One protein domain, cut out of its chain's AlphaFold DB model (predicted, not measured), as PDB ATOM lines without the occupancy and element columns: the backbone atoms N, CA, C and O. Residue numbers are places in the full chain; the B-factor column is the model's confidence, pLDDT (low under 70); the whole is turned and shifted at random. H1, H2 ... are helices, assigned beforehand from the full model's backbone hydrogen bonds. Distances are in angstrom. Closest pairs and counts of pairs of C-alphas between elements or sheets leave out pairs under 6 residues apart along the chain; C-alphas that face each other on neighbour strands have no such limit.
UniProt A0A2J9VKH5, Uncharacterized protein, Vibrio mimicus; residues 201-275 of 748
ATOM      1  N   GLU A 201      41.502  -3.958  34.916       84.44
ATOM      2  CA  GLU A 201      41.503  -4.668  33.631       84.44
ATOM      3  C   GLU A 201      40.358  -4.225  32.712       84.44
ATOM      4  O   GLU A 201      40.564  -3.994  31.518       84.44
ATOM      5  N   LEU A 202      39.156  -4.052  33.272       86.94
ATOM      6  CA  LEU A 202      37.997  -3.545  32.539       86.94
ATOM      7  C   LEU A 202      38.220  -2.087  32.123       86.94
ATOM      8  O   LEU A 202      37.876  -1.705  31.002       86.94
ATOM      9  N   GLU A 203      38.808  -1.273  33.001       87.00
ATOM     10  CA  GLU A 203      39.182   0.102  32.684       87.00
ATOM     11  C   GLU A 203      40.210   0.147  31.549       87.00
ATOM     12  O   GLU A 203      39.985   0.847  30.560       87.00
ATOM     13  N   ALA A 204      41.283  -0.644  31.629       82.38
ATOM     14  CA  ALA A 204      42.306  -0.727  30.589       82.38
ATOM     15  C   ALA A 204      41.724  -1.159  29.234       82.38
ATOM     16  O   ALA A 204      42.038  -0.553  28.206       82.38
ATOM     17  N   PHE A 205      40.822  -2.145  29.225       86.88
ATOM     18  CA  PHE A 205      40.095  -2.555  28.023       86.88
ATOM     19  C   PHE A 205      39.277  -1.400  27.430       86.88
ATOM     20  O   PHE A 205      39.382  -1.100  26.240       86.88
ATOM     21  N   CYS A 206      38.494  -0.711  28.264       85.00
ATOM     22  CA  CYS A 206      37.655   0.398  27.820       85.00
ATOM     23  C   CYS A 206      38.488   1.576  27.289       85.00
ATOM     24  O   CYS A 206      38.124   2.170  26.275       85.00
ATOM     25  N   VAL A 207      39.606   1.902  27.946       83.75
ATOM     26  CA  VAL A 207      40.544   2.946  27.505       83.75
ATOM     27  C   VAL A 207      41.146   2.591  26.150       83.75
ATOM     28  O   VAL A 207      41.091   3.408  25.232       83.75
ATOM     29  N   THR A 208      41.660   1.367  26.007       82.69
ATOM     30  CA  THR A 208      42.287   0.888  24.765       82.69
ATOM     31  C   THR A 208      41.303   0.965  23.604       82.69
ATOM     32  O   THR A 208      41.604   1.549  22.566       82.69
ATOM     33  N   LEU A 209      40.077   0.482  23.810       80.38
ATOM     34  CA  LEU A 209      39.053   0.461  22.773       80.38
ATOM     35  C   LEU A 209      38.619   1.874  22.338       80.38
ATOM     36  O   LEU A 209      38.391   2.114  21.155       80.38
ATOM     37  N   ILE A 210      38.534   2.829  23.267       82.19
ATOM     38  CA  ILE A 210      38.178   4.221  22.943       82.19
ATOM     39  C   ILE A 210      39.335   4.954  22.246       82.19
ATOM     40  O   ILE A 210      39.079   5.810  21.402       82.19
ATOM     41  N   VAL A 211      40.586   4.618  22.563       77.38
ATOM     42  CA  VAL A 211      41.771   5.175  21.894       77.38
ATOM     43  C   VAL A 211      41.914   4.625  20.473       77.38
ATOM     44  O   VAL A 211      42.035   5.401  19.529       77.38
ATOM     45  N   GLU A 212      41.830   3.305  20.293       74.38
ATOM     46  CA  GLU A 212      41.952   2.668  18.975       74.38
ATOM     47  C   GLU A 212      40.773   2.987  18.050       74.38
ATOM     48  O   GLU A 212      40.904   2.982  16.820       74.38
ATOM     49  N   ARG A 213      39.589   3.221  18.626       79.06
ATOM     50  CA  ARG A 213      38.340   3.447  17.895       79.06
ATOM     51  C   ARG A 213      37.553   4.614  18.528       79.06
ATOM     52  O   ARG A 213      36.545   4.403  19.208       79.06
ATOM     53  N   PRO A 214      37.934   5.873  18.221       79.50
ATOM     54  CA  PRO A 214      37.400   7.083  18.872       79.50
ATOM     55  C   PRO A 214      35.881   7.277  18.767       79.50
ATOM     56  O   PRO A 214      35.263   7.946  19.601       79.50
ATOM     57  N   HIS A 215      35.235   6.681  17.761       80.75
ATOM     58  CA  HIS A 215      33.783   6.755  17.583       80.75
ATOM     59  C   HIS A 215      33.000   6.081  18.726       80.75
ATOM     60  O   HIS A 215      31.862   6.482  18.994       80.75
ATOM     61  N   PHE A 216      33.603   5.135  19.465       80.56
ATOM     62  CA  PHE A 216      32.964   4.515  20.633       80.56
ATOM     63  C   PHE A 216      32.700   5.493  21.776       80.56
ATOM     64  O   PHE A 216      31.804   5.247  22.586       80.56
ATOM     65  N   LYS A 217      33.360   6.662  21.791       81.44
ATOM     66  CA  LYS A 217      33.024   7.757  22.713       81.44
ATOM     67  C   LYS A 217      31.539   8.140  22.639       81.44
ATOM     68  O   LYS A 217      30.932   8.462  23.657       81.44
ATOM     69  N   LYS A 218      30.936   8.078  21.444       83.94
ATOM     70  CA  LYS A 218      29.511   8.379  21.212       83.94
ATOM     71  C   LYS A 218      28.604   7.140  21.314       83.94
ATOM     72  O   LYS A 218      27.390   7.273  21.193       83.94
ATOM     73  N   GLN A 219      29.159   5.948  21.545       87.19
ATOM     74  CA  GLN A 219      28.438   4.667  21.521       87.19
ATOM     75  C   GLN A 219      28.688   3.839  22.802       87.19
ATOM     76  O   GLN A 219      29.231   2.736  22.740       87.19
ATOM     77  N   PRO A 220      28.249   4.322  23.983       86.19
ATOM     78  CA  PRO A 220      28.481   3.640  25.263       86.19
ATOM     79  C   PRO A 220      27.800   2.264  25.371       86.19
ATOM     80  O   PRO A 220      28.245   1.425  26.147       86.19
ATOM     81  N   HIS A 221      26.729   2.023  24.604       87.50
ATOM     82  CA  HIS A 221      26.046   0.726  24.552       87.50
ATOM     83  C   HIS A 221      26.923  -0.345  23.892       87.50
ATOM     84  O   HIS A 221      27.084  -1.420  24.460       87.50
ATOM     85  N   LYS A 222      27.579  -0.014  22.769       83.50
ATOM     86  CA  LYS A 222      28.498  -0.936  22.098       83.50
ATOM     87  C   LYS A 222      29.722  -1.233  22.952       83.50
ATOM     88  O   LYS A 222      30.120  -2.384  23.041       83.50
ATOM     89  N   LEU A 223      30.288  -0.230  23.632       83.81
ATOM     90  CA  LEU A 223      31.436  -0.462  24.521       83.81
ATOM     91  C   LEU A 223      31.103  -1.492  25.615       83.81
ATOM     92  O   LEU A 223      31.912  -2.364  25.921       83.81
ATOM     93  N   ARG A 224      29.881  -1.424  26.158       90.31
ATOM     94  CA  ARG A 224      29.371  -2.410  27.113       90.31
ATOM     95  C   ARG A 224      29.213  -3.800  26.489       90.31
ATOM     96  O   ARG A 224      29.567  -4.778  27.137       90.31
ATOM     97  N   GLU A 225      28.662  -3.898  25.280       87.44
ATOM     98  CA  GLU A 225      28.519  -5.176  24.562       87.44
ATOM     99  C   GLU A 225      29.883  -5.839  24.340       87.44
ATOM    100  O   GLU A 225      30.056  -7.005  24.684       87.44
ATOM    101  N   TYR A 226      30.881  -5.081  23.878       86.94
ATOM    102  CA  TYR A 226      32.244  -5.586  23.708       86.94
ATOM    103  C   TYR A 226      32.884  -6.017  25.030       86.94
ATOM    104  O   TYR A 226      33.543  -7.053  25.070       86.94
ATOM    105  N   ALA A 227      32.654  -5.287  26.125       87.44
ATOM    106  CA  ALA A 227      33.110  -5.710  27.447       87.44
ATOM    107  C   ALA A 227      32.454  -7.032  27.894       87.44
ATOM    108  O   ALA A 227      33.113  -7.853  28.527       87.44
ATOM    109  N   ALA A 228      31.181  -7.263  27.547       88.00
ATOM    110  CA  ALA A 228      30.469  -8.507  27.857       88.00
ATOM    111  C   ALA A 228      30.992  -9.697  27.056       88.00
ATOM    112  O   ALA A 228      31.272 -10.741  27.641       88.00
ATOM    113  N   VAL A 229      31.213  -9.509  25.756       88.31
ATOM    114  CA  VAL A 229      31.814 -10.535  24.893       88.31
ATOM    115  C   VAL A 229      33.227 -10.879  25.363       88.31
ATOM    116  O   VAL A 229      33.588 -12.050  25.436       88.31
ATOM    117  N   GLN A 230      34.029  -9.873  25.718       85.19
ATOM    118  CA  GLN A 230      35.397 -10.089  26.181       85.19
ATOM    119  C   GLN A 230      35.440 -10.818  27.529       85.19
ATOM    120  O   GLN A 230      36.270 -11.710  27.710       85.19
ATOM    121  N   LYS A 231      34.515 -10.483  28.441       89.88
ATOM    122  CA  LYS A 231      34.326 -11.190  29.710       89.88
ATOM    123  C   LYS A 231      34.073 -12.682  29.481       89.88
ATOM    124  O   LYS A 231      34.756 -13.510  30.073       89.88
ATOM    125  N   GLU A 232      33.114 -13.008  28.617       87.88
ATOM    126  CA  GLU A 232      32.719 -14.389  28.317       87.88
ATOM    127  C   GLU A 232      33.842 -15.163  27.615       87.88
ATOM    128  O   GLU A 232      34.176 -16.274  28.014       87.88
ATOM    129  N   LYS A 233      34.489 -14.543  26.623       84.50
ATOM    130  CA  LYS A 233      35.559 -15.164  25.834       84.50
ATOM    131  C   LYS A 233      36.795 -15.525  26.659       84.50
ATOM    132  O   LYS A 233      37.431 -16.538  26.384       84.50
ATOM    133  N   LEU A 234      37.173 -14.672  27.611       81.56
ATOM    134  CA  LEU A 234      38.384 -14.841  28.419       81.56
ATOM    135  C   LEU A 234      38.103 -15.399  29.823       81.56
ATOM    136  O   LEU A 234      39.040 -15.554  30.601       81.56
ATOM    137  N   GLY A 235      36.841 -15.690  30.156       84.06
ATOM    138  CA  GLY A 235      36.453 -16.177  31.482       84.06
ATOM    139  C   GLY A 235      36.766 -15.190  32.613       84.06
ATOM    140  O   GLY A 235      37.098 -15.610  33.717       84.06
ATOM    141  N   LEU A 236      36.708 -13.884  32.339       83.25
ATOM    142  CA  LEU A 236      37.083 -12.839  33.298       83.25
ATOM    143  C   LEU A 236      35.937 -12.552  34.271       83.25
ATOM    144  O   LEU A 236      34.767 -12.568  33.888       83.25
ATOM    145  N   ASP A 237      36.247 -12.201  35.517       87.75
ATOM    146  CA  ASP A 237      35.229 -11.857  36.519       87.75
ATOM    147  C   ASP A 237      34.900 -10.354  36.537       87.75
ATOM    148  O   ASP A 237      34.930  -9.676  37.561       87.75
ATOM    149  N   TRP A 238      34.619  -9.786  35.361       89.88
ATOM    150  CA  TRP A 238      34.276  -8.368  35.259       89.88
ATOM    151  C   TRP A 238      32.824  -8.103  35.675       89.88
ATOM    152  O   TRP A 238      31.875  -8.674  35.121       89.88
ATOM    153  N   GLN A 239      32.607  -7.163  36.590       89.38
ATOM    154  CA  GLN A 239      31.285  -6.613  36.868       89.38
ATOM    155  C   GLN A 239      30.949  -5.549  35.819       89.38
ATOM    156  O   GLN A 239      31.485  -4.443  35.840       89.38
ATOM    157  N   ILE A 240      30.034  -5.868  34.902       89.56
ATOM    158  CA  ILE A 240      29.683  -4.983  33.784       89.56
ATOM    159  C   ILE A 240      28.507  -4.081  34.174       89.56
ATOM    160  O   ILE A 240      27.378  -4.565  34.305       89.56
ATOM    161  N   PRO A 241      28.714  -2.761  34.332       88.94
ATOM    162  CA  PRO A 241      27.645  -1.861  34.736       88.94
ATOM    163  C   PRO A 241      26.702  -1.504  33.572       88.94
ATOM    164  O   PRO A 241      26.925  -1.833  32.406       88.94
ATOM    165  N   ALA A 242      25.620  -0.788  33.887       87.44
ATOM    166  CA  ALA A 242      24.648  -0.326  32.896       87.44
ATOM    167  C   ALA A 242      25.260   0.664  31.872       87.44
ATOM    168  O   ALA A 242      26.205   1.389  32.207       87.44
ATOM    169  N   PRO A 243      24.679   0.808  30.660       85.25
ATOM    170  CA  PRO A 243      25.172   1.738  29.630       85.25
ATOM    171  C   PRO A 243      25.318   3.193  30.106       85.25
ATOM    172  O   PRO A 243      26.227   3.911  29.691       85.25
ATOM    173  N   ALA A 244      24.454   3.640  31.025       84.94
ATOM    174  CA  ALA A 244      24.541   4.973  31.618       84.94
ATOM    175  C   ALA A 244      25.827   5.176  32.441       84.94
ATOM    176  O   ALA A 244      26.362   6.286  32.483       84.94
ATOM    177  N   SER A 245      26.341   4.121  33.078       87.38
ATOM    178  CA  SER A 245      27.608   4.154  33.815       87.38
ATOM    179  C   SER A 245      28.804   4.205  32.871       87.38
ATOM    180  O   SER A 245      29.682   5.031  33.101       87.38
ATOM    181  N   PHE A 246      28.776   3.452  31.766       89.00
ATOM    182  CA  PHE A 246      29.751   3.591  30.677       89.00
ATOM    183  C   PHE A 246      29.783   5.025  30.146       89.00
ATOM    184  O   PHE A 246      30.831   5.655  30.152       89.00
ATOM    185  N   ARG A 247      28.628   5.605  29.792       87.00
ATOM    186  CA  ARG A 247      28.549   7.000  29.321       87.00
ATOM    187  C   ARG A 247      29.167   7.996  30.309       87.00
ATOM    188  O   ARG A 247      29.902   8.890  29.899       87.00
ATOM    189  N   ARG A 248      28.847   7.867  31.604       83.81
ATOM    190  CA  ARG A 248      29.385   8.747  32.656       83.81
ATOM    191  C   ARG A 248      30.900   8.612  32.777       83.81
ATOM    192  O   ARG A 248      31.577   9.637  32.794       83.81
ATOM    193  N   TRP A 249      31.405   7.380  32.812       88.50
ATOM    194  CA  TRP A 249      32.837   7.107  32.898       88.50
ATOM    195  C   TRP A 249      33.583   7.619  31.661       88.50
ATOM    196  O   TRP A 249      34.532   8.371  31.826       88.50
ATOM    197  N   ILE A 250      33.101   7.350  30.439       86.12
ATOM    198  CA  ILE A 250      33.709   7.838  29.185       86.12
ATOM    199  C   ILE A 250      33.843   9.362  29.196       86.12
ATOM    200  O   ILE A 250      34.917   9.899  28.929       86.12
ATOM    201  N   ASN A 251      32.754  10.072  29.510       84.31
ATOM    202  CA  ASN A 251      32.747  11.534  29.505       84.31
ATOM    203  C   ASN A 251      33.718  12.107  30.536       84.31
ATOM    204  O   ASN A 251      34.394  13.096  30.269       84.31
ATOM    205  N   GLN A 252      33.791  11.486  31.710       83.12
ATOM    206  CA  GLN A 252      34.708  11.902  32.756       83.12
ATOM    207  C   GLN A 252      36.160  11.588  32.406       83.12
ATOM    208  O   GLN A 252      37.008  12.467  32.526       83.12
ATOM    209  N   TRP A 253      36.444  10.365  31.966       83.25
ATOM    210  CA  TRP A 253      37.784   9.932  31.604       83.25
ATOM    211  C   TRP A 253      38.336  10.784  30.460       83.25
ATOM    212  O   TRP A 253      39.455  11.277  30.569       83.25
ATOM    213  N   ALA A 254      37.528  11.058  29.428       78.50
ATOM    214  CA  ALA A 254      37.914  11.921  28.314       78.50
ATOM    215  C   ALA A 254      38.101  13.392  28.724       78.50
ATOM    216  O   ALA A 254      38.929  14.072  28.136       78.50
ATOM    217  N   ALA A 255      37.351  13.893  29.713       76.06
ATOM    218  CA  ALA A 255      37.521  15.258  30.217       76.06
ATOM    219  C   ALA A 255      38.775  15.404  31.094       76.06
ATOM    220  O   ALA A 255      39.480  16.401  30.998       76.06
ATOM    221  N   VAL A 256      39.066  14.410  31.938       74.38
ATOM    222  CA  VAL A 256      40.258  14.399  32.805       74.38
ATOM    223  C   VAL A 256      41.530  14.142  31.995       74.38
ATOM    224  O   VAL A 256      42.566  14.737  32.271       74.38
ATOM    225  N   ASN A 257      41.456  13.276  30.983       75.00
ATOM    226  CA  ASN A 257      42.590  12.878  30.150       75.00
ATOM    227  C   ASN A 257      42.535  13.505  28.751       75.00
ATOM    228  O   ASN A 257      43.032  12.895  27.807       75.00
ATOM    229  N   ALA A 258      41.945  14.698  28.606       69.12
ATOM    230  CA  ALA A 258      41.729  15.343  27.309       69.12
ATOM    231  C   ALA A 258      43.007  15.381  26.455       69.12
ATOM    232  O   ALA A 258      42.998  14.879  25.336       69.12
ATOM    233  N   GLY A 259      44.133  15.827  27.023       63.50
ATOM    234  CA  GLY A 259      45.415  15.851  26.315       63.50
ATOM    235  C   GLY A 259      45.897  14.467  25.854       63.50
ATOM    236  O   GLY A 259      46.220  14.287  24.683       63.50
ATOM    237  N   LYS A 260      45.885  13.456  26.738       68.50
ATOM    238  CA  LYS A 260      46.297  12.077  26.392       68.50
ATOM    239  C   LYS A 260      45.385  11.458  25.333       68.50
ATOM    240  O   LYS A 260      45.858  10.765  24.438       68.50
ATOM    241  N   TYR A 261      44.083  11.708  25.441       71.81
ATOM    242  CA  TYR A 261      43.090  11.224  24.495       71.81
ATOM    243  C   TYR A 261      43.284  11.870  23.119       71.81
ATOM    244  O   TYR A 261      43.437  11.154  22.134       71.81
ATOM    245  N   THR A 262      43.372  13.201  23.040       67.00
ATOM    246  CA  THR A 262      43.597  13.916  21.774       67.00
ATOM    247  C   THR A 262      44.915  13.493  21.122       67.00
ATOM    248  O   THR A 262      44.916  13.186  19.932       67.00
ATOM    249  N   PHE A 263      46.001  13.365  21.895       65.31
ATOM    250  CA  PHE A 263      47.292  12.864  21.404       65.31
ATOM    251  C   PHE A 263      47.168  11.483  20.749       65.31
ATOM    252  O   PHE A 263      47.651  11.282  19.635       65.31
ATOM    253  N   ALA A 264      46.479  10.550  21.410       64.38
ATOM    254  CA  ALA A 264      46.350   9.180  20.930       64.38
ATOM    255  C   ALA A 264      45.362   9.035  19.755       64.38
ATOM    256  O   ALA A 264      45.572   8.200  18.881       64.38
ATOM    257  N   THR A 265      44.299   9.849  19.702       64.62
ATOM    258  CA  THR A 265      43.283   9.771  18.631       64.62
ATOM    259  C   THR A 265      43.598  10.606  17.392       64.62
ATOM    260  O   THR A 265      43.073  10.324  16.317       64.62
ATOM    261  N   GLY A 266      44.430  11.641  17.524       63.53
ATOM    262  CA  GLY A 266      44.673  12.614  16.467       63.53
ATOM    263  C   GLY A 266      45.912  13.450  16.747       63.53
ATOM    264  O   GLY A 266      45.801  14.596  17.177       63.53
ATOM    265  N   HIS A 267      47.088  12.892  16.435       54.19
ATOM    266  CA  HIS A 267      48.391  13.524  16.674       54.19
ATOM    267  C   HIS A 267      48.405  14.988  16.197       54.19
ATOM    268  O   HIS A 267      48.662  15.873  16.997       54.19
ATOM    269  N   LYS A 268      47.990  15.285  14.952       54.03
ATOM    270  CA  LYS A 268      47.954  16.662  14.407       54.03
ATOM    271  C   LYS A 268      47.068  17.640  15.202       54.03
ATOM    272  O   LYS A 268      47.470  18.777  15.411       54.03
ATOM    273  N   GLN A 269      45.894  17.199  15.664       57.12
ATOM    274  CA  GLN A 269      44.945  18.043  16.407       57.12
ATOM    275  C   GLN A 269      45.456  18.379  17.813       57.12
ATOM    276  O   GLN A 269      45.173  19.452  18.341       57.12
ATOM    277  N   PHE A 270      46.246  17.483  18.408       53.38
ATOM    278  CA  PHE A 270      46.893  17.732  19.691       53.38
ATOM    279  C   PHE A 270      47.914  18.875  19.606       53.38
ATOM    280  O   PHE A 270      47.883  19.774  20.444       53.38
ATOM    281  N   TYR A 271      48.768  18.890  18.572       52.06
ATOM    282  CA  TYR A 271      49.759  19.966  18.396       52.06
ATOM    283  C   TYR A 271      49.120  21.315  18.068       52.06
ATOM    284  O   TYR A 271      49.685  22.335  18.448       52.06
ATOM    285  N   SER A 272      47.955  21.337  17.412       51.53
ATOM    286  CA  SER A 272      47.249  22.588  17.115       51.53
ATOM    287  C   SER A 272      46.428  23.136  18.289       51.53
ATOM    288  O   SER A 272      46.284  24.348  18.393       51.53
ATOM    289  N   ALA A 273      45.841  22.276  19.134       49.81
ATOM    290  CA  ALA A 273      44.824  22.689  20.113       49.81
ATOM    291  C   ALA A 273      45.231  22.551  21.593       49.81
ATOM    292  O   ALA A 273      44.733  23.305  22.421       49.81
ATOM    293  N   GLU A 274      46.089  21.586  21.945       43.69
ATOM    294  CA  GLU A 274      46.266  21.133  23.342       43.69
ATOM    295  C   GLU A 274      47.724  21.183  23.829       43.69
ATOM    296  O   GLU A 274      47.980  21.121  25.035       43.69
ATOM    297  N   ARG A 275      48.710  21.306  22.929       46.75
ATOM    298  CA  ARG A 275      50.089  21.598  23.333       46.75
ATOM    299  C   ARG A 275      50.128  23.034  23.844       46.75
ATOM    300  O   ARG A 275      49.715  23.948  23.137       46.75
TER     301      ARG A 275
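What this domain is: This is residues 201 to 275 of the 748 residues of an uncharacterized protein of Vibrio mimicus (UniProt A0A2J9VKH5). Two long helices, H3 and H4, meet near their first residues as an L, and H1 lies across the open side of that L, touching H3 and near H4; the short H2 sits to one side of these three, making a corner with H1 at residues 209 to 210 and coming close to H3 and H4. The hairpin of H5 and H6 makes one end of an elongated body, and H6 touches H5 alone; residues 235 to 242 fold back along H3 to reach H4. The printed part has 75 residues with six named helices, H1 to H6 in order, and no named strand; its class is all helix. It is only just compact, close to loose, with a radius of gyration of the C-alphas of 13.2 A, and it spans 42 by 22 by 17 A.

How they stand to each other: H1, residues 201 to 212, is the hub, touching three other helices. H2, residues 214 to 218, and H1 only just touch, only at the corner by their tight link, with 3 pairs of C-alphas within 8 A; the closest C-alphas are those of Ile 210 and Phe 216, 5.7 A apart. H3, residues 220 to 234, touches H1 with residues 223 to 227 alone, at a steep tilt of 55 degrees, opposite ways; the closest C-alphas are those of Cys 206 and Leu 223, 7.1 A apart. H4, residues 243 to 256, touches H3 about perpendicular, at 77 degrees, with the C-alphas of His 221 and Pro 243 closest at 5.3 A. H1 and H4 are near each other. H2 is close to but not clearly touching H4, the closest C-alphas being those of Lys 217 and Ile 250, 6.5 A apart. H5, residues 258 to 265, touches H1 at a steep tilt of 64 degrees, the same way; the closest C-alphas are those of Val 211 and Thr 265, 5.8 A apart. H6, residues 267 to 273, forms a helical hairpin with H5 at a shallow tilt of 33 degrees, only just short of steep, with the C-alphas of Phe 263 and Phe 270 closest at 5.2 A. Among the pairs that are apart are H3 and H5, and H4 and H6. In H1, H3, H4, H5 and H6 every O i to N i+4 pair is within hydrogen-bond range; in H2 it is 0 of 1, with 2 of 2 O i to N i+3 pairs within range.

Where its parts are: H1 begins with C-alpha 201 at (41.503, -4.668, 33.631) and is 16.4 A long from first to last C-alpha. H3 measures 21.2 A and H4 19.9 A; H4 begins with C-alpha 243 at (25.172, 1.738, 29.630). H2 is 8.3 A long, and H5 and H6 are 10.4 A each. H6 ends with C-alpha 273 at (44.824, 22.689, 20.113).

The domain as a whole: The two C-alphas farthest apart are those of Gly 235 and Ser 272, at 42.7 A. The printed part has no cut and no long link; the link from H3 to H4, 8 residues, is short, and the other four are tight. The mean pLDDT of the printed part is 78.3, with residues 258 to 260 and 262 to 275 under 70.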